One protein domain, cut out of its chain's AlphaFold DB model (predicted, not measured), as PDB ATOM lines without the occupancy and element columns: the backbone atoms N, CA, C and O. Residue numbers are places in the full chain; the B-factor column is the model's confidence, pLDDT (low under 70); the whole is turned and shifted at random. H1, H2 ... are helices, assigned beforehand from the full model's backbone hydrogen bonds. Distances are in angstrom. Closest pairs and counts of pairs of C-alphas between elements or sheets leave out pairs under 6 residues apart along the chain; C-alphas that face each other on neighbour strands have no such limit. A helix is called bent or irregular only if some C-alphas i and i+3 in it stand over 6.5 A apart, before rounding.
ATOM      1  N   ALA A   2     -46.525  42.661   8.266       55.22
ATOM      2  CA  ALA A   2     -45.163  43.232   8.162       55.22
ATOM      3  C   ALA A   2     -44.033  42.567   9.002       55.22
ATOM      4  O   ALA A   2     -42.850  42.845   8.793       55.22
ATOM      5  N   SER A   3     -44.354  41.722   9.992       56.66
ATOM      6  CA  SER A   3     -43.357  40.933  10.739       56.66
ATOM      7  C   SER A   3     -42.959  39.639  10.018       56.66
ATOM      8  O   SER A   3     -41.812  39.214  10.136       56.66
ATOM      9  N   HIS A   4     -43.868  39.055   9.227       59.34
ATOM     10  CA  HIS A   4     -43.608  37.847   8.436       59.34
ATOM     11  C   HIS A   4     -42.620  38.141   7.296       59.34
ATOM     12  O   HIS A   4     -41.636  37.419   7.136       59.34
ATOM     13  N   ASP A   5     -42.793  39.272   6.602       65.25
ATOM     14  CA  ASP A   5     -41.893  39.702   5.520       65.25
ATOM     15  C   ASP A   5     -40.452  39.929   5.981       65.25
ATOM     16  O   ASP A   5     -39.497  39.535   5.310       65.25
ATOM     17  N   ARG A   6     -40.263  40.524   7.166       72.25
ATOM     18  CA  ARG A   6     -38.920  40.750   7.724       72.25
ATOM     19  C   ARG A   6     -38.200  39.437   8.037       72.25
ATOM     20  O   ARG A   6     -36.989  39.350   7.830       72.25
ATOM     21  N   GLY A   7     -38.936  38.423   8.497       80.19
ATOM     22  CA  GLY A   7     -38.403  37.081   8.739       80.19
ATOM     23  C   GLY A   7     -37.984  36.379   7.446       80.19
ATOM     24  O   GLY A   7     -36.870  35.859   7.368       80.19
ATOM     25  N   VAL A   8     -38.833  36.422   6.415       80.88
ATOM     26  CA  VAL A   8     -38.545  35.831   5.096       80.88
ATOM     27  C   VAL A   8     -37.339  36.506   4.450       80.88
ATOM     28  O   VAL A   8     -36.406  35.824   4.030       80.88
ATOM     29  N   ARG A   9     -37.286  37.841   4.454       79.12
ATOM     30  CA  ARG A   9     -36.180  38.596   3.852       79.12
ATOM     31  C   ARG A   9     -34.839  38.308   4.529       79.12
ATOM     32  O   ARG A   9     -33.837  38.135   3.842       79.12
ATOM     33  N   ARG A  10     -34.814  38.188   5.863       83.88
ATOM     34  CA  ARG A  10     -33.609  37.774   6.607       83.88
ATOM     35  C   ARG A  10     -33.175  36.353   6.264       83.88
ATOM     36  O   ARG A  10     -31.984  36.125   6.094       83.88
ATOM     37  N   ARG A  11     -34.118  35.414   6.147       83.19
ATOM     38  CA  ARG A  11     -33.815  34.028   5.758       83.19
ATOM     39  C   ARG A  11     -33.256  33.951   4.340       83.19
ATOM     40  O   ARG A  11     -32.271  33.255   4.133       83.19
ATOM     41  N   LEU A  12     -33.827  34.705   3.400       83.62
ATOM     42  CA  LEU A  12     -33.324  34.790   2.027       83.62
ATOM     43  C   LEU A  12     -31.917  35.391   1.973       83.62
ATOM     44  O   LEU A  12     -31.050  34.840   1.304       83.62
ATOM     45  N   LEU A  13     -31.659  36.466   2.724       84.94
ATOM     46  CA  LEU A  13     -30.317  37.048   2.832       84.94
ATOM     47  C   LEU A  13     -29.316  36.071   3.454       84.94
ATOM     48  O   LEU A  13     -28.208  35.940   2.949       84.94
ATOM     49  N   ALA A  14     -29.702  35.358   4.513       85.88
ATOM     50  CA  ALA A  14     -28.849  34.348   5.131       85.88
ATOM     51  C   ALA A  14     -28.545  33.195   4.165       85.88
ATOM     52  O   ALA A  14     -27.393  32.786   4.059       85.88
ATOM     53  N   ALA A  15     -29.543  32.716   3.418       82.75
ATOM     54  CA  ALA A  15     -29.355  31.688   2.396       82.75
ATOM     55  C   ALA A  15     -28.438  32.171   1.261       82.75
ATOM     56  O   ALA A  15     -27.563  31.425   0.830       82.75
ATOM     57  N   ALA A  16     -28.586  33.425   0.822       83.44
ATOM     58  CA  ALA A  16     -27.715  34.023  -0.187       83.44
ATOM     59  C   ALA A  16     -26.266  34.141   0.312       83.44
ATOM     60  O   ALA A  16     -25.346  33.712  -0.378       83.44
ATOM     61  N   LEU A  17     -26.058  34.659   1.526       87.81
ATOM     62  CA  LEU A  17     -24.729  34.771   2.136       87.81
ATOM     63  C   LEU A  17     -24.087  33.401   2.358       87.81
ATOM     64  O   LEU A  17     -22.900  33.236   2.094       87.81
ATOM     65  N   PHE A  18     -24.868  32.414   2.800       86.25
ATOM     66  CA  PHE A  18     -24.393  31.046   2.966       86.25
ATOM     67  C   PHE A  18     -24.017  30.419   1.623       86.25
ATOM     68  O   PHE A  18     -22.951  29.827   1.512       86.25
ATOM     69  N   GLY A  19     -24.842  30.600   0.588       79.81
ATOM     70  CA  GLY A  19     -24.553  30.117  -0.762       79.81
ATOM     71  C   GLY A  19     -23.274  30.728  -1.336       79.81
ATOM     72  O   GLY A  19     -22.412  29.998  -1.819       79.81
ATOM     73  N   VAL A  20     -23.100  32.048  -1.219       82.94
ATOM     74  CA  VAL A  20     -21.875  32.739  -1.661       82.94
ATOM     75  C   VAL A  20     -20.663  32.285  -0.844       82.94
ATOM     76  O   VAL A  20     -19.629  31.955  -1.419       82.94
ATOM     77  N   GLY A  21     -20.790  32.211   0.483       83.81
ATOM     78  CA  GLY A  21     -19.722  31.736   1.364       83.81
ATOM     79  C   GLY A  21     -19.305  30.299   1.047       83.81
ATOM     80  O   GLY A  21     -18.116  29.999   0.988       83.81
ATOM     81  N   TRP A  22     -20.270  29.427   0.752       80.81
ATOM     82  CA  TRP A  22     -20.008  28.057   0.326       80.81
ATOM     83  C   TRP A  22     -19.243  28.001  -0.998       80.81
ATOM     84  O   TRP A  22     -18.262  27.270  -1.096       80.81
ATOM     85  N   VAL A  23     -19.633  28.801  -1.996       83.06
ATOM     86  CA  VAL A  23     -18.922  28.880  -3.286       83.06
ATOM     87  C   VAL A  23     -17.476  29.344  -3.104       83.06
ATOM     88  O   VAL A  23     -16.579  28.798  -3.746       83.06
ATOM     89  N   LEU A  24     -17.235  30.312  -2.216       83.06
ATOM     90  CA  LEU A  24     -15.887  30.804  -1.920       83.06
ATOM     91  C   LEU A  24     -15.015  29.751  -1.215       83.06
ATOM     92  O   LEU A  24     -13.822  29.682  -1.492       83.06
ATOM     93  N   LEU A  25     -15.597  28.936  -0.325       81.12
ATOM     94  CA  LEU A  25     -14.868  27.936   0.468       81.12
ATOM     95  C   LEU A  25     -14.666  26.601  -0.263       81.12
ATOM     96  O   LEU A  25     -13.564  26.064  -0.265       81.12
ATOM     97  N   ALA A  26     -15.720  26.051  -0.870       77.88
ATOM     98  CA  ALA A  26     -15.679  24.774  -1.590       77.88
ATOM     99  C   ALA A  26     -15.142  24.920  -3.027       77.88
ATOM    100  O   ALA A  26     -14.805  23.927  -3.673       77.88
ATOM    101  N   GLY A  27     -15.075  26.154  -3.530       79.62
ATOM    102  CA  GLY A  27     -14.692  26.465  -4.896       79.62
ATOM    103  C   GLY A  27     -15.821  26.238  -5.906       79.62
ATOM    104  O   GLY A  27     -16.720  25.408  -5.737       79.62
ATOM    105  N   ALA A  28     -15.731  26.963  -7.022       76.12
ATOM    106  CA  ALA A  28     -16.647  26.849  -8.154       76.12
ATOM    107  C   ALA A  28     -16.880  25.407  -8.668       76.12
ATOM    108  O   ALA A  28     -18.045  25.075  -8.898       76.12
ATOM    109  N   PRO A  29     -15.863  24.526  -8.814       79.31
ATOM    110  CA  PRO A  29     -16.078  23.196  -9.397       79.31
ATOM    111  C   PRO A  29     -16.936  22.265  -8.530       79.31
ATOM    112  O   PRO A  29     -17.484  21.300  -9.046       79.31
ATOM    113  N   VAL A  30     -17.093  22.533  -7.232       78.81
ATOM    114  CA  VAL A  30     -17.946  21.718  -6.348       78.81
ATOM    115  C   VAL A  30     -19.271  22.423  -6.073       78.81
ATOM    116  O   VAL A  30     -20.338  21.807  -6.115       78.81
ATOM    117  N   ALA A  31     -19.230  23.730  -5.821       80.75
ATOM    118  CA  ALA A  31     -20.412  24.477  -5.414       80.75
ATOM    119  C   ALA A  31     -21.431  24.666  -6.549       80.75
ATOM    120  O   ALA A  31     -22.633  24.536  -6.312       80.75
ATOM    121  N   LEU A  32     -20.976  24.930  -7.779       80.38
ATOM    122  CA  LEU A  32     -21.868  25.137  -8.924       80.38
ATOM    123  C   LEU A  32     -22.701  23.892  -9.279       80.38
ATOM    124  O   LEU A  32     -23.923  24.027  -9.361       80.38
ATOM    125  N   PRO A  33     -22.126  22.680  -9.433       83.12
ATOM    126  CA  PRO A  33     -22.937  21.486  -9.672       83.12
ATOM    127  C   PRO A  33     -23.870  21.153  -8.505       83.12
ATOM    128  O   PRO A  33     -25.011  20.768  -8.744       83.12
ATOM    129  N   ALA A  34     -23.444  21.345  -7.252       82.19
ATOM    130  CA  ALA A  34     -24.315  21.113  -6.099       82.19
ATOM    131  C   ALA A  34     -25.556  22.026  -6.126       82.19
ATOM    132  O   ALA A  34     -26.682  21.558  -5.948       82.19
ATOM    133  N   LEU A  35     -25.369  23.318  -6.416       81.12
ATOM    134  CA  LEU A  35     -26.470  24.272  -6.570       81.12
ATOM    135  C   LEU A  35     -27.361  23.936  -7.771       81.12
ATOM    136  O   LEU A  35     -28.583  24.045  -7.667       81.12
ATOM    137  N   ALA A  36     -26.772  23.483  -8.880       85.06
ATOM    138  CA  ALA A  36     -27.514  23.029 -10.051       85.06
ATOM    139  C   ALA A  36     -28.431  21.839  -9.718       85.06
ATOM    140  O   ALA A  36     -29.614  21.864 -10.056       85.06
ATOM    141  N   VAL A  37     -27.933  20.833  -8.988       85.19
ATOM    142  CA  VAL A  37     -28.754  19.696  -8.535       85.19
ATOM    143  C   VAL A  37     -29.906  20.170  -7.653       85.19
ATOM    144  O   VAL A  37     -31.050  19.786  -7.891       85.19
ATOM    145  N   VAL A  38     -29.640  21.029  -6.665       86.44
ATOM    146  CA  VAL A  38     -30.689  21.550  -5.770       86.44
ATOM    147  C   VAL A  38     -31.763  22.305  -6.555       86.44
ATOM    148  O   VAL A  38     -32.955  22.098  -6.317       86.44
ATOM    149  N   ALA A  39     -31.356  23.137  -7.516       86.00
ATOM    150  CA  ALA A  39     -32.283  23.856  -8.379       86.00
ATOM    151  C   ALA A  39     -33.183  22.887  -9.158       86.00
ATOM    152  O   ALA A  39     -34.404  23.043  -9.139       86.00
ATOM    153  N   LEU A  40     -32.608  21.848  -9.771       86.56
ATOM    154  CA  LEU A  40     -33.370  20.844 -10.517       86.56
ATOM    155  C   LEU A  40     -34.335  20.065  -9.622       86.56
ATOM    156  O   LEU A  40     -35.508  19.938  -9.966       86.56
ATOM    157  N   VAL A  41     -33.882  19.600  -8.458       89.38
ATOM    158  CA  VAL A  41     -34.719  18.844  -7.510       89.38
ATOM    159  C   VAL A  41     -35.932  19.659  -7.061       89.38
ATOM    160  O   VAL A  41     -37.011  19.101  -6.878       89.38
ATOM    161  N   TYR A  42     -35.785  20.976  -6.915       85.56
ATOM    162  CA  TYR A  42     -36.883  21.834  -6.480       85.56
ATOM    163  C   TYR A  42     -37.813  22.271  -7.626       85.56
ATOM    164  O   TYR A  42     -39.028  22.357  -7.442       85.56
ATOM    165  N   LEU A  43     -37.262  22.553  -8.812       84.62
ATOM    166  CA  LEU A  43     -38.019  23.112  -9.938       84.62
ATOM    167  C   LEU A  43     -38.638  22.058 -10.857       84.62
ATOM    168  O   LEU A  43     -39.762  22.260 -11.314       84.62
ATOM    169  N   VAL A  44     -37.957  20.940 -11.117       83.56
ATOM    170  CA  VAL A  44     -38.417  19.926 -12.083       83.56
ATOM    171  C   VAL A  44     -39.748  19.286 -11.666       83.56
ATOM    172  O   VAL A  44     -40.649  19.244 -12.505       83.56
ATOM    173  N   PRO A  45     -39.963  18.862 -10.401       84.31
ATOM    174  CA  PRO A  45     -41.250  18.298  -9.988       84.31
ATOM    175  C   PRO A  45     -42.399  19.301 -10.102       84.31
ATOM    176  O   PRO A  45     -43.501  18.927 -10.493       84.31
ATOM    177  N   ARG A  46     -42.139  20.583  -9.805       83.00
ATOM    178  CA  ARG A  46     -43.124  21.662  -9.964       83.00
ATOM    179  C   ARG A  46     -43.468  21.905 -11.431       83.00
ATOM    180  O   ARG A  46     -44.643  21.996 -11.759       83.00
ATOM    181  N   LEU A  47     -42.469  21.966 -12.308       83.38
ATOM    182  CA  LEU A  47     -42.675  22.075 -13.757       83.38
ATOM    183  C   LEU A  47     -43.484  20.889 -14.300       83.38
ATOM    184  O   LEU A  47     -44.447  21.090 -15.032       83.38
ATOM    185  N   LEU A  48     -43.145  19.662 -13.894       83.56
ATOM    186  CA  LEU A  48     -43.884  18.453 -14.269       83.56
ATOM    187  C   LEU A  48     -45.329  18.477 -13.768       83.56
ATOM    188  O   LEU A  48     -46.225  18.079 -14.504       83.56
ATOM    189  N   ALA A  49     -45.569  18.946 -12.543       84.81
ATOM    190  CA  ALA A  49     -46.919  19.081 -12.005       84.81
ATOM    191  C   ALA A  49     -47.761  20.063 -12.838       84.81
ATOM    192  O   ALA A  49     -48.886  19.740 -13.212       84.81
ATOM    193  N   VAL A  50     -47.197  21.212 -13.215       84.44
ATOM    194  CA  VAL A  50     -47.883  22.189 -14.077       84.44
ATOM    195  C   VAL A  50     -48.168  21.595 -15.461       84.44
ATOM    196  O   VAL A  50     -49.313  21.592 -15.906       84.44
ATOM    197  N   VAL A  51     -47.155  21.031 -16.126       82.19
ATOM    198  CA  VAL A  51     -47.262  20.562 -17.522       82.19
ATOM    199  C   VAL A  51     -48.114  19.298 -17.656       82.19
ATOM    200  O   VAL A  51     -48.887  19.180 -18.603       82.19
ATOM    201  N   LEU A  52     -47.975  18.338 -16.738       85.75
ATOM    202  CA  LEU A  52     -48.621  17.025 -16.853       85.75
ATOM    203  C   LEU A  52     -49.934  16.917 -16.081       85.75
ATOM    204  O   LEU A  52     -50.763  16.075 -16.422       85.75
ATOM    205  N   ARG A  53     -50.111  17.703 -15.014       84.31
ATOM    206  CA  ARG A  53     -51.285  17.605 -14.128       84.31
ATOM    207  C   ARG A  53     -52.192  18.827 -14.196       84.31
ATOM    208  O   ARG A  53     -53.231  18.821 -13.544       84.31
ATOM    209  N   GLY A  54     -51.826  19.846 -14.978       78.44
ATOM    210  CA  GLY A  54     -52.602  21.081 -15.095       78.44
ATOM    211  C   GLY A  54     -52.709  21.842 -13.772       78.44
ATOM    212  O   GLY A  54     -53.702  22.526 -13.539       78.44
ATOM    213  N   GLU A  55     -51.728  21.676 -12.878       83.56
ATOM    214  CA  GLU A  55     -51.674  22.408 -11.611       83.56
ATOM    215  C   GLU A  55     -51.486  23.919 -11.842       83.56
ATOM    216  O   GLU A  55     -50.978  24.316 -12.896       83.56
ATOM    217  N   PRO A  56     -51.898  24.775 -10.880       72.06
ATOM    218  CA  PRO A  56     -51.809  26.224 -11.025       72.06
ATOM    219  C   PRO A  56     -50.407  26.676 -11.436       72.06
ATOM    220  O   PRO A  56     -49.394  26.193 -10.925       72.06
ATOM    221  N   GLU A  57     -50.389  27.619 -12.374       73.88
ATOM    222  CA  GLU A  57     -49.195  28.057 -13.083       73.88
ATOM    223  C   GLU A  57     -48.121  28.605 -12.128       73.88
ATOM    224  O   GLU A  57     -48.400  29.241 -11.106       73.88
ATOM    225  N   LEU A  58     -46.856  28.340 -12.459       77.50
ATOM    226  CA  LEU A  58     -45.715  28.910 -11.749       77.50
ATOM    227  C   LEU A  58     -45.761  30.437 -11.851       77.50
ATOM    228  O   LEU A  58     -45.981  30.974 -12.925       77.50
ATOM    229  N   ALA A  59     -45.453  31.141 -10.757       78.62
ATOM    230  CA  ALA A  59     -45.445  32.609 -10.748       78.62
ATOM    231  C   ALA A  59     -44.549  33.223 -11.848       78.62
ATOM    232  O   ALA A  59     -44.857  34.296 -12.355       78.62
ATOM    233  N   HIS A  60     -43.458  32.536 -12.221       82.56
ATOM    234  CA  HIS A  60     -42.546  32.929 -13.299       82.56
ATOM    235  C   HIS A  60     -42.034  31.692 -14.070       82.56
ATOM    236  O   HIS A  60     -40.971  31.158 -13.730       82.56
ATOM    237  N   PRO A  61     -42.770  31.205 -15.085       79.69
ATOM    238  CA  PRO A  61     -42.424  29.975 -15.802       79.69
ATOM    239  C   PRO A  61     -41.153  30.124 -16.654       79.69
ATOM    240  O   PRO A  61     -40.312  29.225 -16.656       79.69
ATOM    241  N   ASP A  62     -40.942  31.282 -17.285       84.31
ATOM    242  CA  ASP A  62     -39.753  31.529 -18.115       84.31
ATOM    243  C   ASP A  62     -38.458  31.486 -17.292       84.31
ATOM    244  O   ASP A  62     -37.474  30.856 -17.678       84.31
ATOM    245  N   LEU A  63     -38.468  32.095 -16.100       83.75
ATOM    246  CA  LEU A  63     -37.328  32.050 -15.178       83.75
ATOM    247  C   LEU A  63     -37.046  30.622 -14.706       83.75
ATOM    248  O   LEU A  63     -35.884  30.229 -14.607       83.75
ATOM    249  N   ALA A  64     -38.092  29.837 -14.438       83.06
ATOM    250  CA  ALA A  64     -37.950  28.439 -14.051       83.06
ATOM    251  C   ALA A  64     -37.240  27.621 -15.142       83.06
ATOM    252  O   ALA A  64     -36.311  26.872 -14.834       83.06
ATOM    253  N   LEU A  65     -37.620  27.813 -16.409       83.12
ATOM    254  CA  LEU A  65     -36.977  27.161 -17.552       83.12
ATOM    255  C   LEU A  65     -35.507  27.565 -17.694       83.12
ATOM    256  O   LEU A  65     -34.654  26.695 -17.856       83.12
ATOM    257  N   VAL A  66     -35.192  28.858 -17.575       87.75
ATOM    258  CA  VAL A  66     -33.808  29.353 -17.655       87.75
ATOM    259  C   VAL A  66     -32.935  28.762 -16.543       87.75
ATOM    260  O   VAL A  66     -31.796  28.365 -16.797       87.75
ATOM    261  N   ILE A  67     -33.456  28.670 -15.316       87.44
ATOM    262  CA  ILE A  67     -32.731  28.070 -14.187       87.44
ATOM    263  C   ILE A  67     -32.461  26.586 -14.450       87.44
ATOM    264  O   ILE A  67     -31.332  26.131 -14.271       87.44
ATOM    265  N   VAL A  68     -33.472  25.841 -14.904       87.06
ATOM    266  CA  VAL A  68     -33.339  24.412 -15.224       87.06
ATOM    267  C   VAL A  68     -32.335  24.196 -16.358       87.06
ATOM    268  O   VAL A  68     -31.436  23.368 -16.221       87.06
ATOM    269  N   ALA A  69     -32.429  24.964 -17.445       86.44
ATOM    270  CA  ALA A  69     -31.518  24.858 -18.583       86.44
ATOM    271  C   ALA A  69     -30.060  25.133 -18.179       86.44
ATOM    272  O   ALA A  69     -29.168  24.354 -18.516       86.44
ATOM    273  N   ASN A  70     -29.815  26.189 -17.396       90.12
ATOM    274  CA  ASN A  70     -28.476  26.498 -16.894       90.12
ATOM    275  C   ASN A  70     -27.951  25.421 -15.941       90.12
ATOM    276  O   ASN A  70     -26.786  25.038 -16.032       90.12
ATOM    277  N   ALA A  71     -28.797  24.896 -15.052       87.25
ATOM    278  CA  ALA A  71     -28.408  23.814 -14.158       87.25
ATOM    279  C   ALA A  71     -27.993  22.553 -14.938       87.25
ATOM    280  O   ALA A  71     -26.967  21.947 -14.627       87.25
ATOM    281  N   LEU A  72     -28.734  22.196 -15.992       87.81
ATOM    282  CA  LEU A  72     -28.372  21.087 -16.878       87.81
ATOM    283  C   LEU A  72     -27.052  21.342 -17.612       87.81
ATOM    284  O   LEU A  72     -26.216  20.443 -17.668       87.81
ATOM    285  N   ALA A  73     -26.832  22.554 -18.124       88.88
ATOM    286  CA  ALA A  73     -25.584  22.915 -18.795       88.88
ATOM    287  C   ALA A  73     -24.374  22.802 -17.853       88.88
ATOM    288  O   ALA A  73     -23.363  22.203 -18.221       88.88
ATOM    289  N   VAL A  74     -24.491  23.302 -16.617       90.25
ATOM    290  CA  VAL A  74     -23.447  23.165 -15.587       90.25
ATOM    291  C   VAL A  74     -23.136  21.693 -15.322       90.25
ATOM    292  O   VAL A  74     -21.968  21.309 -15.308       90.25
ATOM    293  N   LEU A  75     -24.157  20.848 -15.149       88.06
ATOM    294  CA  LEU A  75     -23.951  19.418 -14.908       88.06
ATOM    295  C   LEU A  75     -23.351  18.696 -16.119       88.06
ATOM    296  O   LEU A  75     -22.496  17.834 -15.938       88.06
ATOM    297  N   ALA A  76     -23.742  19.068 -17.340       86.12
ATOM    298  CA  ALA A  76     -23.170  18.513 -18.562       86.12
ATOM    299  C   ALA A  76     -21.678  18.852 -18.693       86.12
ATOM    300  O   ALA A  76     -20.871  17.969 -18.977       86.12
ATOM    301  N   VAL A  77     -21.294  20.103 -18.420       88.50
ATOM    302  CA  VAL A  77     -19.883  20.519 -18.400       88.50
ATOM    303  C   VAL A  77     -19.111  19.754 -17.327       88.50
ATOM    304  O   VAL A  77     -18.036  19.231 -17.606       88.50
ATOM    305  N   GLN A  78     -19.667  19.620 -16.123       86.38
ATOM    306  CA  GLN A  78     -19.013  18.882 -15.040       86.38
ATOM    307  C   GLN A  78     -18.851  17.393 -15.355       86.38
ATOM    308  O   GLN A  78     -17.815  16.814 -15.037       86.38
ATOM    309  N   LEU A  79     -19.831  16.784 -16.025       87.38
ATOM    310  CA  LEU A  79     -19.727  15.413 -16.514       87.38
ATOM    311  C   LEU A  79     -18.616  15.283 -17.563       87.38
ATOM    312  O   LEU A  79     -17.802  14.370 -17.465       87.38
ATOM    313  N   LEU A  80     -18.540  16.202 -18.531       89.44
ATOM    314  CA  LEU A  80     -17.474  16.211 -19.539       89.44
ATOM    315  C   LEU A  80     -16.089  16.348 -18.902       89.44
ATOM    316  O   LEU A  80     -15.181  15.603 -19.264       89.44
ATOM    317  N   LEU A  81     -15.931  17.250 -17.932       87.69
ATOM    318  CA  LEU A  81     -14.676  17.419 -17.199       87.69
ATOM    319  C   LEU A  81     -14.310  16.164 -16.397       87.69
ATOM    320  O   LEU A  81     -13.150  15.763 -16.395       87.69
ATOM    321  N   ALA A  82     -15.287  15.510 -15.761       84.62
ATOM    322  CA  ALA A  82     -15.062  14.253 -15.049       84.62
ATOM    323  C   ALA A  82     -14.622  13.123 -15.994       84.62
ATOM    324  O   ALA A  82     -13.727  12.356 -15.651       84.62
ATOM    325  N   LEU A  83     -15.209  13.044 -17.193       89.44
ATOM    326  CA  LEU A  83     -14.816  12.075 -18.220       89.44
ATOM    327  C   LEU A  83     -13.414  12.359 -18.777       89.44
ATOM    328  O   LEU A  83     -12.662  11.420 -19.012       89.44
ATOM    329  N   GLN A  84     -13.049  13.631 -18.961       85.50
ATOM    330  CA  GLN A  84     -11.715  14.029 -19.429       85.50
ATOM    331  C   GLN A  84     -10.626  13.809 -18.376       85.50
ATOM    332  O   GLN A  84      -9.516  13.447 -18.733       85.50
ATOM    333  N   GLY A  85     -10.928  14.024 -17.092       72.62
ATOM    334  CA  GLY A  85      -9.980  13.790 -15.998       72.62
ATOM    335  C   GLY A  85      -9.824  12.320 -15.593       72.62
ATOM    336  O   GLY A  85      -8.936  12.006 -14.807       72.62
ATOM    337  N   ALA A  86     -10.693  11.434 -16.086       58.53
ATOM    338  CA  ALA A  86     -10.623   9.990 -15.861       58.53
ATOM    339  C   ALA A  86      -9.839   9.232 -16.954       58.53
ATOM    340  O   ALA A  86      -9.620   8.029 -16.803       58.53
ATOM    341  N   ALA A  87      -9.458   9.918 -18.037       47.28
ATOM    342  CA  ALA A  87      -8.642   9.411 -19.142       47.28
ATOM    343  C   ALA A  87      -7.172   9.820 -18.974       47.28
ATOM    344  O   ALA A  87      -6.305   9.022 -19.394       47.28
TER     345      ALA A  87
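Overview. This is residues 2 to 87 of the 87 residues of an uncharacterized protein of bacterium HR12 (UniProt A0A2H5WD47). Three long helices make an open, flat zigzag: H1 and H2 meet at a corner, and the chain then folds back so that H3 crosses H2a, the first arm of the bent helix H2. Residues 2 to 18 of H1 stick out free from that corner, and residues 82 to 87 stick out beyond the crossing. The printed part has 86 residues with three named helices, in the order H1, H2, H3, and no named strand; the class is all helix. It is loose, with a radius of gyration of the C-alphas of 16.2 A and spans of 54 by 35 by 16 A.

Arrangement. H1, residues 2 to 26, touches H2a, residues 28 to 42, only at the corner by their tight link, with the C-alphas of Val 23 and Ala 31 closest at 5.1 A. They run opposite ways at a steep tilt of 39 degrees. H2, residues 28 to 53, was assigned as one helix by its hydrogen bonds but is bent: C-alphas 42 and 45 are 6.6 A apart. H2b, residues 45 to 53, stands to H2a at a shallow tilt of 33 degrees, only just short of steep. H3, residues 61 to 85, touches H2a with residues 67 to 78 alone; the closest C-alphas, of Ala 36 and Ala 71, are 4.3 A apart. These two run opposite ways at a steep tilt of 43 degrees. H2b and H3 are close but not clearly touching, with the C-alphas of Leu 47 and Ala 64 closest at 7.9 A. H1 is apart from H2b and H3. Every O i to N i+4 pair is within hydrogen-bond range in H2b and H3, against 20 of 21 in H1 and 10 of 11 in H2a.

Along the chain. H1 measures 36.1 A from C-alpha 2 at (-45.163, 43.232, 8.162) to C-alpha 26. H2a measures 20.9 A and H2b 10.9 A. H3 measures 36.3 A and ends with C-alpha 85 at (-9.980, 13.790, -15.998).

Size, cuts and confidence. The C-alphas of Ala 2 and Ala 87, the two farthest apart, are 56.8 A apart. The printed part has no cut, and the link from H2 to H3 is short. Confidence is low, with pLDDT under 70, at residues 2 to 5 and 86 to 87.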